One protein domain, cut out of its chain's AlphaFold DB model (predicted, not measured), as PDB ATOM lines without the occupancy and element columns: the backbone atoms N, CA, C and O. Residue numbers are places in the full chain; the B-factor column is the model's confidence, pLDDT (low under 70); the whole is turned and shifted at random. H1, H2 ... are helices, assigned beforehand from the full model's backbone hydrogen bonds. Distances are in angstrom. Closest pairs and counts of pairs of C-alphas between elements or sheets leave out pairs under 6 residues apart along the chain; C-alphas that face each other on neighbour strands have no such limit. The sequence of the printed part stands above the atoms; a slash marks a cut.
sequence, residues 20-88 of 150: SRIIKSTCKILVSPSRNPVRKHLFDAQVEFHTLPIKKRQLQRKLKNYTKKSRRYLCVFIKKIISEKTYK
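This is residues 20 to 88 of the 150 residues of an uncharacterized protein of Rutstroemia sp. NJR-2017a BBW (UniProt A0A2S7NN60). H3, the longest helix, meets H2 near its first residue and H1 near its last, in a small compact body; a tail, residues 78 to 88, sticks out and ends in the small helix H4. The 69 printed residues hold four named helices, H1 to H4 in order, and no named strand: all helix, with 31 residues in helices, under half. The whole is loose, radius of gyration of the C-alphas 14.8 A, spanning 51 by 23 by 22 A.

H3, residues 56 to 66, is 15.3 A long. H1, residues 24 to 31, 11.0 A, begins at C-alpha 24 (-0.681, 27.613, -12.695). H2 is residues 43 to 49, 9.7 A. H4, residues 84 to 88, 6.2 A, ends at C-alpha 88 (-2.451, 70.264, 2.059).

H3 touches H2, closest C-alphas Lys 56 and Phe 43, 5.7 A, about perpendicular at 82 degrees. H3 touches H1, closest C-alphas Tyr 66 and Lys 24, 5.7 A, only just about perpendicular at 71 degrees. H1 and H2 are only just apart, 8.4 A between closest C-alphas. In H1 to H4 every O i to N i+4 pair is within hydrogen-bond range.

Arg 21 and Lys 88 have the C-alphas farthest apart, 51.1 A. The printed part has no cut. Links H1 to H2 and H3 to H4 are long. Residues 69 to 80 have pLDDT under 70.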
ATOM      1  N   SER A  20      -8.353  21.031 -10.630       74.06
ATOM      2  CA  SER A  20      -8.963  22.131 -11.379       74.06
ATOM      3  C   SER A  20      -8.533  22.119 -12.836       74.06
ATOM      4  O   SER A  20      -7.352  21.937 -13.113       74.06
ATOM      5  N   ARG A  21      -9.454  22.490 -13.730       81.81
ATOM      6  CA  ARG A  21      -9.179  22.679 -15.162       81.81
ATOM      7  C   ARG A  21      -8.165  23.794 -15.457       81.81
ATOM      8  O   ARG A  21      -7.534  23.778 -16.501       81.81
ATOM      9  N   ILE A  22      -7.989  24.749 -14.539       84.06
ATOM     10  CA  ILE A  22      -7.001  25.828 -14.679       84.06
ATOM     11  C   ILE A  22      -5.640  25.433 -14.105       84.06
ATOM     12  O   ILE A  22      -5.529  25.032 -12.939       84.06
ATOM     13  N   ILE A  23      -4.608  25.657 -14.921       89.06
ATOM     14  CA  ILE A  23      -3.198  25.412 -14.624       89.06
ATOM     15  C   ILE A  23      -2.549  26.686 -14.052       89.06
ATOM     16  O   ILE A  23      -2.978  27.816 -14.302       89.06
ATOM     17  N   LYS A  24      -1.475  26.515 -13.274       88.62
ATOM     18  CA  LYS A  24      -0.681  27.613 -12.695       88.62
ATOM     19  C   LYS A  24      -0.155  28.597 -13.752       88.62
ATOM     20  O   LYS A  24      -0.095  29.792 -13.477       88.62
ATOM     21  N   SER A  25       0.216  28.117 -14.940       88.25
ATOM     22  CA  SER A  25       0.678  28.941 -16.068       88.25
ATOM     23  C   SER A  25      -0.404  29.909 -16.546       88.25
ATOM     24  O   SER A  25      -0.146  31.107 -16.642       88.25
ATOM     25  N   THR A  26      -1.634  29.424 -16.729       88.62
ATOM     26  CA  THR A  26      -2.798  30.238 -17.098       88.62
ATOM     27  C   THR A  26      -3.040  31.342 -16.069       88.62
ATOM     28  O   THR A  26      -3.178  32.508 -16.425       88.62
ATOM     29  N   CYS A  27      -2.983  31.017 -14.772       87.12
ATOM     30  CA  CYS A  27      -3.107  32.023 -13.712       87.12
ATOM     31  C   CYS A  27      -1.995  33.084 -13.741       87.12
ATOM     32  O   CYS A  27      -2.266  34.237 -13.417       87.12
ATOM     33  N   LYS A  28      -0.759  32.730 -14.123       86.81
ATOM     34  CA  LYS A  28       0.321  33.716 -14.294       86.81
ATOM     35  C   LYS A  28       0.032  34.661 -15.463       86.81
ATOM     36  O   LYS A  28       0.222  35.860 -15.311       86.81
ATOM     37  N   ILE A  29      -0.476  34.139 -16.582       87.06
ATOM     38  CA  ILE A  29      -0.857  34.940 -17.759       87.06
ATOM     39  C   ILE A  29      -1.946  35.954 -17.395       87.06
ATOM     40  O   ILE A  29      -1.806  37.131 -17.714       87.06
ATOM     41  N   LEU A  30      -2.971  35.526 -16.650       85.88
ATOM     42  CA  LEU A  30      -4.080  36.393 -16.235       85.88
ATOM     43  C   LEU A  30      -3.646  37.564 -15.337       85.88
ATOM     44  O   LEU A  30      -4.327  38.587 -15.299       85.88
ATOM     45  N   VAL A  31      -2.528  37.443 -14.617       83.81
ATOM     46  CA  VAL A  31      -2.015  38.507 -13.736       83.81
ATOM     47  C   VAL A  31      -1.004  39.420 -14.432       83.81
ATOM     48  O   VAL A  31      -0.816  40.552 -13.991       83.81
ATOM     49  N   SER A  32      -0.382  38.987 -15.527       82.81
ATOM     50  CA  SER A  32       0.606  39.792 -16.247       82.81
ATOM     51  C   SER A  32      -0.040  40.977 -16.983       82.81
ATOM     52  O   SER A  32      -0.885  40.751 -17.850       82.81
ATOM     53  N   PRO A  33       0.378  42.235 -16.724       84.06
ATOM     54  CA  PRO A  33      -0.162  43.416 -17.410       84.06
ATOM     55  C   PRO A  33       0.034  43.397 -18.927       84.06
ATOM     56  O   PRO A  33      -0.833  43.859 -19.651       84.06
ATOM     57  N   SER A  34       1.151  42.842 -19.397       87.00
ATOM     58  CA  SER A  34       1.483  42.761 -20.822       87.00
ATOM     59  C   SER A  34       0.703  41.691 -21.581       87.00
ATOM     60  O   SER A  34       0.585  41.779 -22.795       87.00
ATOM     61  N   ARG A  35       0.190  40.662 -20.890       86.31
ATOM     62  CA  ARG A  35      -0.445  39.496 -21.529       86.31
ATOM     63  C   ARG A  35      -1.961  39.453 -21.365       86.31
ATOM     64  O   ARG A  35      -2.621  38.780 -22.144       86.31
ATOM     65  N   ASN A  36      -2.513  40.123 -20.352       86.44
ATOM     66  CA  ASN A  36      -3.952  40.171 -20.124       86.44
ATOM     67  C   ASN A  36      -4.481  41.606 -20.299       86.44
ATOM     68  O   ASN A  36      -4.349  42.408 -19.368       86.44
ATOM     69  N   PRO A  37      -5.130  41.928 -21.434       87.19
ATOM     70  CA  PRO A  37      -5.711  43.254 -21.647       87.19
ATOM     71  C   PRO A  37      -6.853  43.534 -20.657       87.19
ATOM     72  O   PRO A  37      -7.005  44.647 -20.157       87.19
ATOM     73  N   VAL A  38      -7.589  42.491 -20.265       85.56
ATOM     74  CA  VAL A  38      -8.767  42.561 -19.386       85.56
ATOM     75  C   VAL A  38      -8.384  42.422 -17.897       85.56
ATOM     76  O   VAL A  38      -9.230  42.266 -17.015       85.56
ATOM     77  N   ARG A  39      -7.090  42.543 -17.557       83.56
ATOM     78  CA  ARG A  39      -6.567  42.370 -16.183       83.56
ATOM     79  C   ARG A  39      -7.270  43.239 -15.141       83.56
ATOM     80  O   ARG A  39      -7.380  42.843 -13.985       83.56
ATOM     81  N   LYS A  40      -7.700  44.435 -15.537       78.25
ATOM     82  CA  LYS A  40      -8.296  45.442 -14.648       78.25
ATOM     83  C   LYS A  40      -9.812  45.293 -14.478       78.25
ATOM     84  O   LYS A  40     -10.375  45.957 -13.612       78.25
ATOM     85  N   HIS A  41     -10.459  44.446 -15.275       80.31
ATOM     86  CA  HIS A  41     -11.905  44.241 -15.224       80.31
ATOM     87  C   HIS A  41     -12.306  43.249 -14.129       80.31
ATOM     88  O   HIS A  41     -11.465  42.596 -13.503       80.31
ATOM     89  N   LEU A  42     -13.618  43.126 -13.916       81.25
ATOM     90  CA  LEU A  42     -14.205  42.134 -13.025       81.25
ATOM     91  C   LEU A  42     -13.833  40.710 -13.454       81.25
ATOM     92  O   LEU A  42     -13.660  40.415 -14.632       81.25
ATOM     93  N   PHE A  43     -13.760  39.806 -12.477       83.12
ATOM     94  CA  PHE A  43     -13.476  38.394 -12.738       83.12
ATOM     95  C   PHE A  43     -14.504  37.738 -13.667       83.12
ATOM     96  O   PHE A  43     -14.129  36.827 -14.391       83.12
ATOM     97  N   ASP A  44     -15.759  38.192 -13.654       84.50
ATOM     98  CA  ASP A  44     -16.801  37.695 -14.560       84.50
ATOM     99  C   ASP A  44     -16.448  38.040 -16.018       84.50
ATOM    100  O   ASP A  44     -16.275  37.140 -16.834       84.50
ATOM    101  N   ALA A  45     -16.129  39.308 -16.296       84.81
ATOM    102  CA  ALA A  45     -15.639  39.749 -17.604       84.81
ATOM    103  C   ALA A  45     -14.332  39.049 -18.029       84.81
ATOM    104  O   ALA A  45     -14.127  38.763 -19.204       84.81
ATOM    105  N   GLN A  46     -13.431  38.740 -17.088       87.19
ATOM    106  CA  GLN A  46     -12.217  37.969 -17.396       87.19
ATOM    107  C   GLN A  46     -12.519  36.519 -17.776       87.19
ATOM    108  O   GLN A  46     -11.828  35.960 -18.625       87.19
ATOM    109  N   VAL A  47     -13.503  35.896 -17.124       89.19
ATOM    110  CA  VAL A  47     -13.941  34.533 -17.445       89.19
ATOM    111  C   VAL A  47     -14.572  34.499 -18.831       89.19
ATOM    112  O   VAL A  47     -14.247  33.595 -19.595       89.19
ATOM    113  N   GLU A  48     -15.403  35.486 -19.159       89.38
ATOM    114  CA  GLU A  48     -16.035  35.618 -20.474       89.38
ATOM    115  C   GLU A  48     -15.001  35.883 -21.575       89.38
ATOM    116  O   GLU A  48     -14.947  35.136 -22.548       89.38
ATOM    117  N   PHE A  49     -14.114  36.869 -21.388       90.94
ATOM    118  CA  PHE A  49     -13.107  37.240 -22.389       90.94
ATOM    119  C   PHE A  49     -12.131  36.101 -22.713       90.94
ATOM    120  O   PHE A  49     -11.803  35.873 -23.872       90.94
ATOM    121  N   HIS A  50     -11.659  35.379 -21.692       88.94
ATOM    122  CA  HIS A  50     -10.724  34.256 -21.860       88.94
ATOM    123  C   HIS A  50     -11.432  32.898 -21.998       88.94
ATOM    124  O   HIS A  50     -10.767  31.869 -21.880       88.94
ATOM    125  N   THR A  51     -12.765  32.899 -22.153       91.94
ATOM    126  CA  THR A  51     -13.626  31.705 -22.273       91.94
ATOM    127  C   THR A  51     -13.263  30.592 -21.279       91.94
ATOM    128  O   THR A  51     -13.177  29.403 -21.600       91.94
ATOM    129  N   LEU A  52     -13.017  30.977 -20.021       89.56
ATOM    130  CA  LEU A  52     -12.511  30.060 -19.002       89.56
ATOM    131  C   LEU A  52     -13.616  29.092 -18.544       89.56
ATOM    132  O   LEU A  52     -14.692  29.533 -18.141       89.56
ATOM    133  N   PRO A  53     -13.348  27.775 -18.452       90.00
ATOM    134  CA  PRO A  53     -14.352  26.779 -18.070       90.00
ATOM    135  C   PRO A  53     -14.543  26.703 -16.544       90.00
ATOM    136  O   PRO A  53     -14.558  25.614 -15.960       90.00
ATOM    137  N   ILE A  54     -14.603  27.852 -15.867       88.06
ATOM    138  CA  ILE A  54     -14.709  27.957 -14.411       88.06
ATOM    139  C   ILE A  54     -15.543  29.164 -13.981       88.06
ATOM    140  O   ILE A  54     -15.592  30.189 -14.644       88.06
ATOM    141  N   LYS A  55     -16.139  29.072 -12.791       88.19
ATOM    142  CA  LYS A  55     -16.880  30.187 -12.182       88.19
ATOM    143  C   LYS A  55     -15.932  31.176 -11.491       88.19
ATOM    144  O   LYS A  55     -14.908  30.769 -10.931       88.19
ATOM    145  N   LYS A  56     -16.341  32.443 -11.375       85.25
ATOM    146  CA  LYS A  56     -15.664  33.530 -10.630       85.25
ATOM    147  C   LYS A  56     -15.002  33.103  -9.320       85.25
ATOM    148  O   LYS A  56     -13.815  33.336  -9.097       85.25
ATOM    149  N   ARG A  57     -15.755  32.433  -8.442       84.12
ATOM    150  CA  ARG A  57     -15.267  31.989  -7.122       84.12
ATOM    151  C   ARG A  57     -14.084  31.022  -7.236       84.12
ATOM    152  O   ARG A  57     -13.162  31.065  -6.418       84.12
ATOM    153  N   GLN A  58     -14.115  30.133  -8.230       87.38
ATOM    154  CA  GLN A  58     -13.019  29.203  -8.489       87.38
ATOM    155  C   GLN A  58     -11.798  29.945  -9.034       87.38
ATOM    156  O   GLN A  58     -10.696  29.691  -8.545       87.38
ATOM    157  N   LEU A  59     -11.992  30.905  -9.949       86.69
ATOM    158  CA  LEU A  59     -10.912  31.741 -10.484       86.69
ATOM    159  C   LEU A  59     -10.206  32.494  -9.352       86.69
ATOM    160  O   LEU A  59      -8.990  32.401  -9.208       86.69
ATOM    161  N   GLN A  60     -10.974  33.141  -8.474       84.69
ATOM    162  CA  GLN A  60     -10.446  33.889  -7.335       84.69
ATOM    163  C   GLN A  60      -9.638  33.003  -6.368       84.69
ATOM    164  O   GLN A  60      -8.551  33.392  -5.932       84.69
ATOM    165  N   ARG A  61     -10.130  31.796  -6.035       84.69
ATOM    166  CA  ARG A  61      -9.371  30.834  -5.206       84.69
ATOM    167  C   ARG A  61      -8.092  30.379  -5.904       84.69
ATOM    168  O   ARG A  61      -7.062  30.261  -5.246       84.69
ATOM    169  N   LYS A  62      -8.145  30.118  -7.211       86.38
ATOM    170  CA  LYS A  62      -6.992  29.629  -7.980       86.38
ATOM    171  C   LYS A  62      -5.917  30.691  -8.121       86.38
ATOM    172  O   LYS A  62      -4.765  30.394  -7.826       86.38
ATOM    173  N   LEU A  63      -6.301  31.927  -8.437       85.38
ATOM    174  CA  LEU A  63      -5.396  33.070  -8.416       85.38
ATOM    175  C   LEU A  63      -4.755  33.209  -7.035       85.38
ATOM    176  O   LEU A  63      -3.539  33.153  -6.946       85.38
ATOM    177  N   LYS A  64      -5.538  33.227  -5.944       82.50
ATOM    178  CA  LYS A  64      -4.993  33.290  -4.572       82.50
ATOM    179  C   LYS A  64      -3.938  32.214  -4.284       82.50
ATOM    180  O   LYS A  64      -2.970  32.511  -3.590       82.50
ATOM    181  N   ASN A  65      -4.166  30.984  -4.740       84.31
ATOM    182  CA  ASN A  65      -3.298  29.845  -4.443       84.31
ATOM    183  C   ASN A  65      -2.038  29.810  -5.316       84.31
ATOM    184  O   ASN A  65      -0.984  29.386  -4.852       84.31
ATOM    185  N   TYR A  66      -2.153  30.192  -6.588       85.00
ATOM    186  CA  TYR A  66      -1.073  30.055  -7.569       85.00
ATOM    187  C   TYR A  66      -0.220  31.308  -7.732       85.00
ATOM    188  O   TYR A  66       0.918  31.210  -8.200       85.00
ATOM    189  N   THR A  67      -0.737  32.464  -7.331       77.50
ATOM    190  CA  THR A  67       0.023  33.709  -7.224       77.50
ATOM    191  C   THR A  67       0.347  33.985  -5.755       77.50
ATOM    192  O   THR A  67      -0.189  33.325  -4.867       77.50
ATOM    193  N   LYS A  68       1.240  34.943  -5.469       72.75
ATOM    194  CA  LYS A  68       1.628  35.350  -4.102       72.75
ATOM    195  C   LYS A  68       0.456  36.022  -3.359       72.75
ATOM    196  O   LYS A  68       0.494  37.210  -3.071       72.75
ATOM    197  N   LYS A  69      -0.623  35.273  -3.098       65.19
ATOM    198  CA  LYS A  69      -1.883  35.746  -2.512       65.19
ATOM    199  C   LYS A  69      -2.444  36.978  -3.239       65.19
ATOM    200  O   LYS A  69      -2.937  37.882  -2.564       65.19
ATOM    201  N   SER A  70      -2.446  37.016  -4.582       57.31
ATOM    202  CA  SER A  70      -3.068  38.119  -5.346       57.31
ATOM    203  C   SER A  70      -4.604  38.068  -5.227       57.31
ATOM    204  O   SER A  70      -5.330  37.772  -6.171       57.31
ATOM    205  N   ARG A  71      -5.134  38.292  -4.021       53.59
ATOM    206  CA  ARG A  71      -6.577  38.368  -3.756       53.59
ATOM    207  C   ARG A  71      -7.166  39.693  -4.223       53.59
ATOM    208  O   ARG A  71      -8.381  39.787  -4.331       53.59
ATOM    209  N   ARG A  72      -6.334  40.716  -4.412       49.75
ATOM    210  CA  ARG A  72      -6.779  42.104  -4.463       49.75
ATOM    211  C   ARG A  72      -6.008  42.863  -5.521       49.75
ATOM    212  O   ARG A  72      -5.019  43.480  -5.183       49.75
ATOM    213  N   TYR A  73      -6.464  42.798  -6.764       44.81
ATOM    214  CA  TYR A  73      -6.407  43.948  -7.660       44.81
ATOM    215  C   TYR A  73      -7.603  43.847  -8.627       44.81
ATOM    216  O   TYR A  73      -7.429  43.683  -9.825       44.81
ATOM    217  N   LEU A  74      -8.830  44.046  -8.113       49.72
ATOM    218  CA  LEU A  74      -9.564  45.193  -8.659       49.72
ATOM    219  C   LEU A  74      -8.547  46.307  -8.474       49.72
ATOM    220  O   LEU A  74      -8.245  46.636  -7.326       49.72
ATOM    221  N   CYS A  75      -7.837  46.708  -9.530       46.69
ATOM    222  CA  CYS A  75      -7.045  47.918  -9.432       46.69
ATOM    223  C   CYS A  75      -8.055  48.955  -8.952       46.69
ATOM    224  O   CYS A  75      -8.902  49.377  -9.734       46.69
ATOM    225  N   VAL A  76      -8.032  49.291  -7.659       44.41
ATOM    226  CA  VAL A  76      -8.630  50.521  -7.181       44.41
ATOM    227  C   VAL A  76      -7.762  51.534  -7.880       44.41
ATOM    228  O   VAL A  76      -6.638  51.813  -7.469       44.41
ATOM    229  N   PHE A  77      -8.203  51.929  -9.068       47.59
ATOM    230  CA  PHE A  77      -7.650  53.076  -9.719       47.59
ATOM    231  C   PHE A  77      -7.877  54.179  -8.704       47.59
ATOM    232  O   PHE A  77      -9.008  54.622  -8.505       47.59
ATOM    233  N   ILE A  78      -6.808  54.601  -8.037       52.75
ATOM    234  CA  ILE A  78      -6.742  55.951  -7.506       52.75
ATOM    235  C   ILE A  78      -6.769  56.806  -8.773       52.75
ATOM    236  O   ILE A  78      -5.746  57.107  -9.376       52.75
ATOM    237  N   LYS A  79      -7.984  57.023  -9.294       53.56
ATOM    238  CA  LYS A  79      -8.230  57.612 -10.615       53.56
ATOM    239  C   LYS A  79      -7.771  59.069 -10.636       53.56
ATOM    240  O   LYS A  79      -7.580  59.637 -11.701       53.56
ATOM    241  N   LYS A  80      -7.615  59.655  -9.449       68.88
ATOM    242  CA  LYS A  80      -7.188  61.024  -9.222       68.88
ATOM    243  C   LYS A  80      -5.910  60.988  -8.400       68.88
ATOM    244  O   LYS A  80      -5.951  60.641  -7.221       68.88
ATOM    245  N   ILE A  81      -4.792  61.344  -9.025       76.75
ATOM    246  CA  ILE A  81      -3.626  61.827  -8.285       76.75
ATOM    247  C   ILE A  81      -4.131  63.030  -7.481       76.75
ATOM    248  O   ILE A  81      -4.776  63.918  -8.043       76.75
ATOM    249  N   ILE A  82      -3.955  63.007  -6.160       79.88
ATOM    250  CA  ILE A  82      -4.375  64.121  -5.305       79.88
ATOM    251  C   ILE A  82      -3.470  65.301  -5.664       79.88
ATOM    252  O   ILE A  82      -2.252  65.147  -5.665       79.88
ATOM    253  N   SER A  83      -4.049  66.453  -6.004       88.56
ATOM    254  CA  SER A  83      -3.251  67.661  -6.215       88.56
ATOM    255  C   SER A  83      -2.588  68.069  -4.901       88.56
ATOM    256  O   SER A  83      -3.149  67.860  -3.823       88.56
ATOM    257  N   GLU A  84      -1.414  68.690  -4.968       92.69
ATOM    258  CA  GLU A  84      -0.707  69.136  -3.762       92.69
ATOM    259  C   GLU A  84      -1.571  70.055  -2.889       92.69
ATOM    260  O   GLU A  84      -1.538  69.952  -1.666       92.69
ATOM    261  N   LYS A  85      -2.410  70.896  -3.513       93.44
ATOM    262  CA  LYS A  85      -3.375  71.745  -2.807       93.44
ATOM    263  C   LYS A  85      -4.374  70.915  -2.000       93.44
ATOM    264  O   LYS A  85      -4.459  71.076  -0.790       93.44
ATOM    265  N   THR A  86      -5.071  69.973  -2.636       91.00
ATOM    266  CA  THR A  86      -6.050  69.122  -1.940       91.00
ATOM    267  C   THR A  86      -5.393  68.263  -0.859       91.00
ATOM    268  O   THR A  86      -6.021  67.967   0.154       91.00
ATOM    269  N   TYR A  87      -4.137  67.855  -1.053       91.44
ATOM    270  CA  TYR A  87      -3.375  67.151  -0.026       91.44
ATOM    271  C   TYR A  87      -3.111  68.038   1.199       91.44
ATOM    272  O   TYR A  87      -3.371  67.609   2.325       91.44
ATOM    273  N   LYS A  88      -2.662  69.281   0.986       94.69
ATOM    274  CA  LYS A  88      -2.451  70.264   2.059       94.69
ATOM    275  C   LYS A  88      -3.750  70.572   2.798       94.69
ATOM    276  O   LYS A  88      -3.780  70.417   4.011       94.69
TER     277      LYS A  88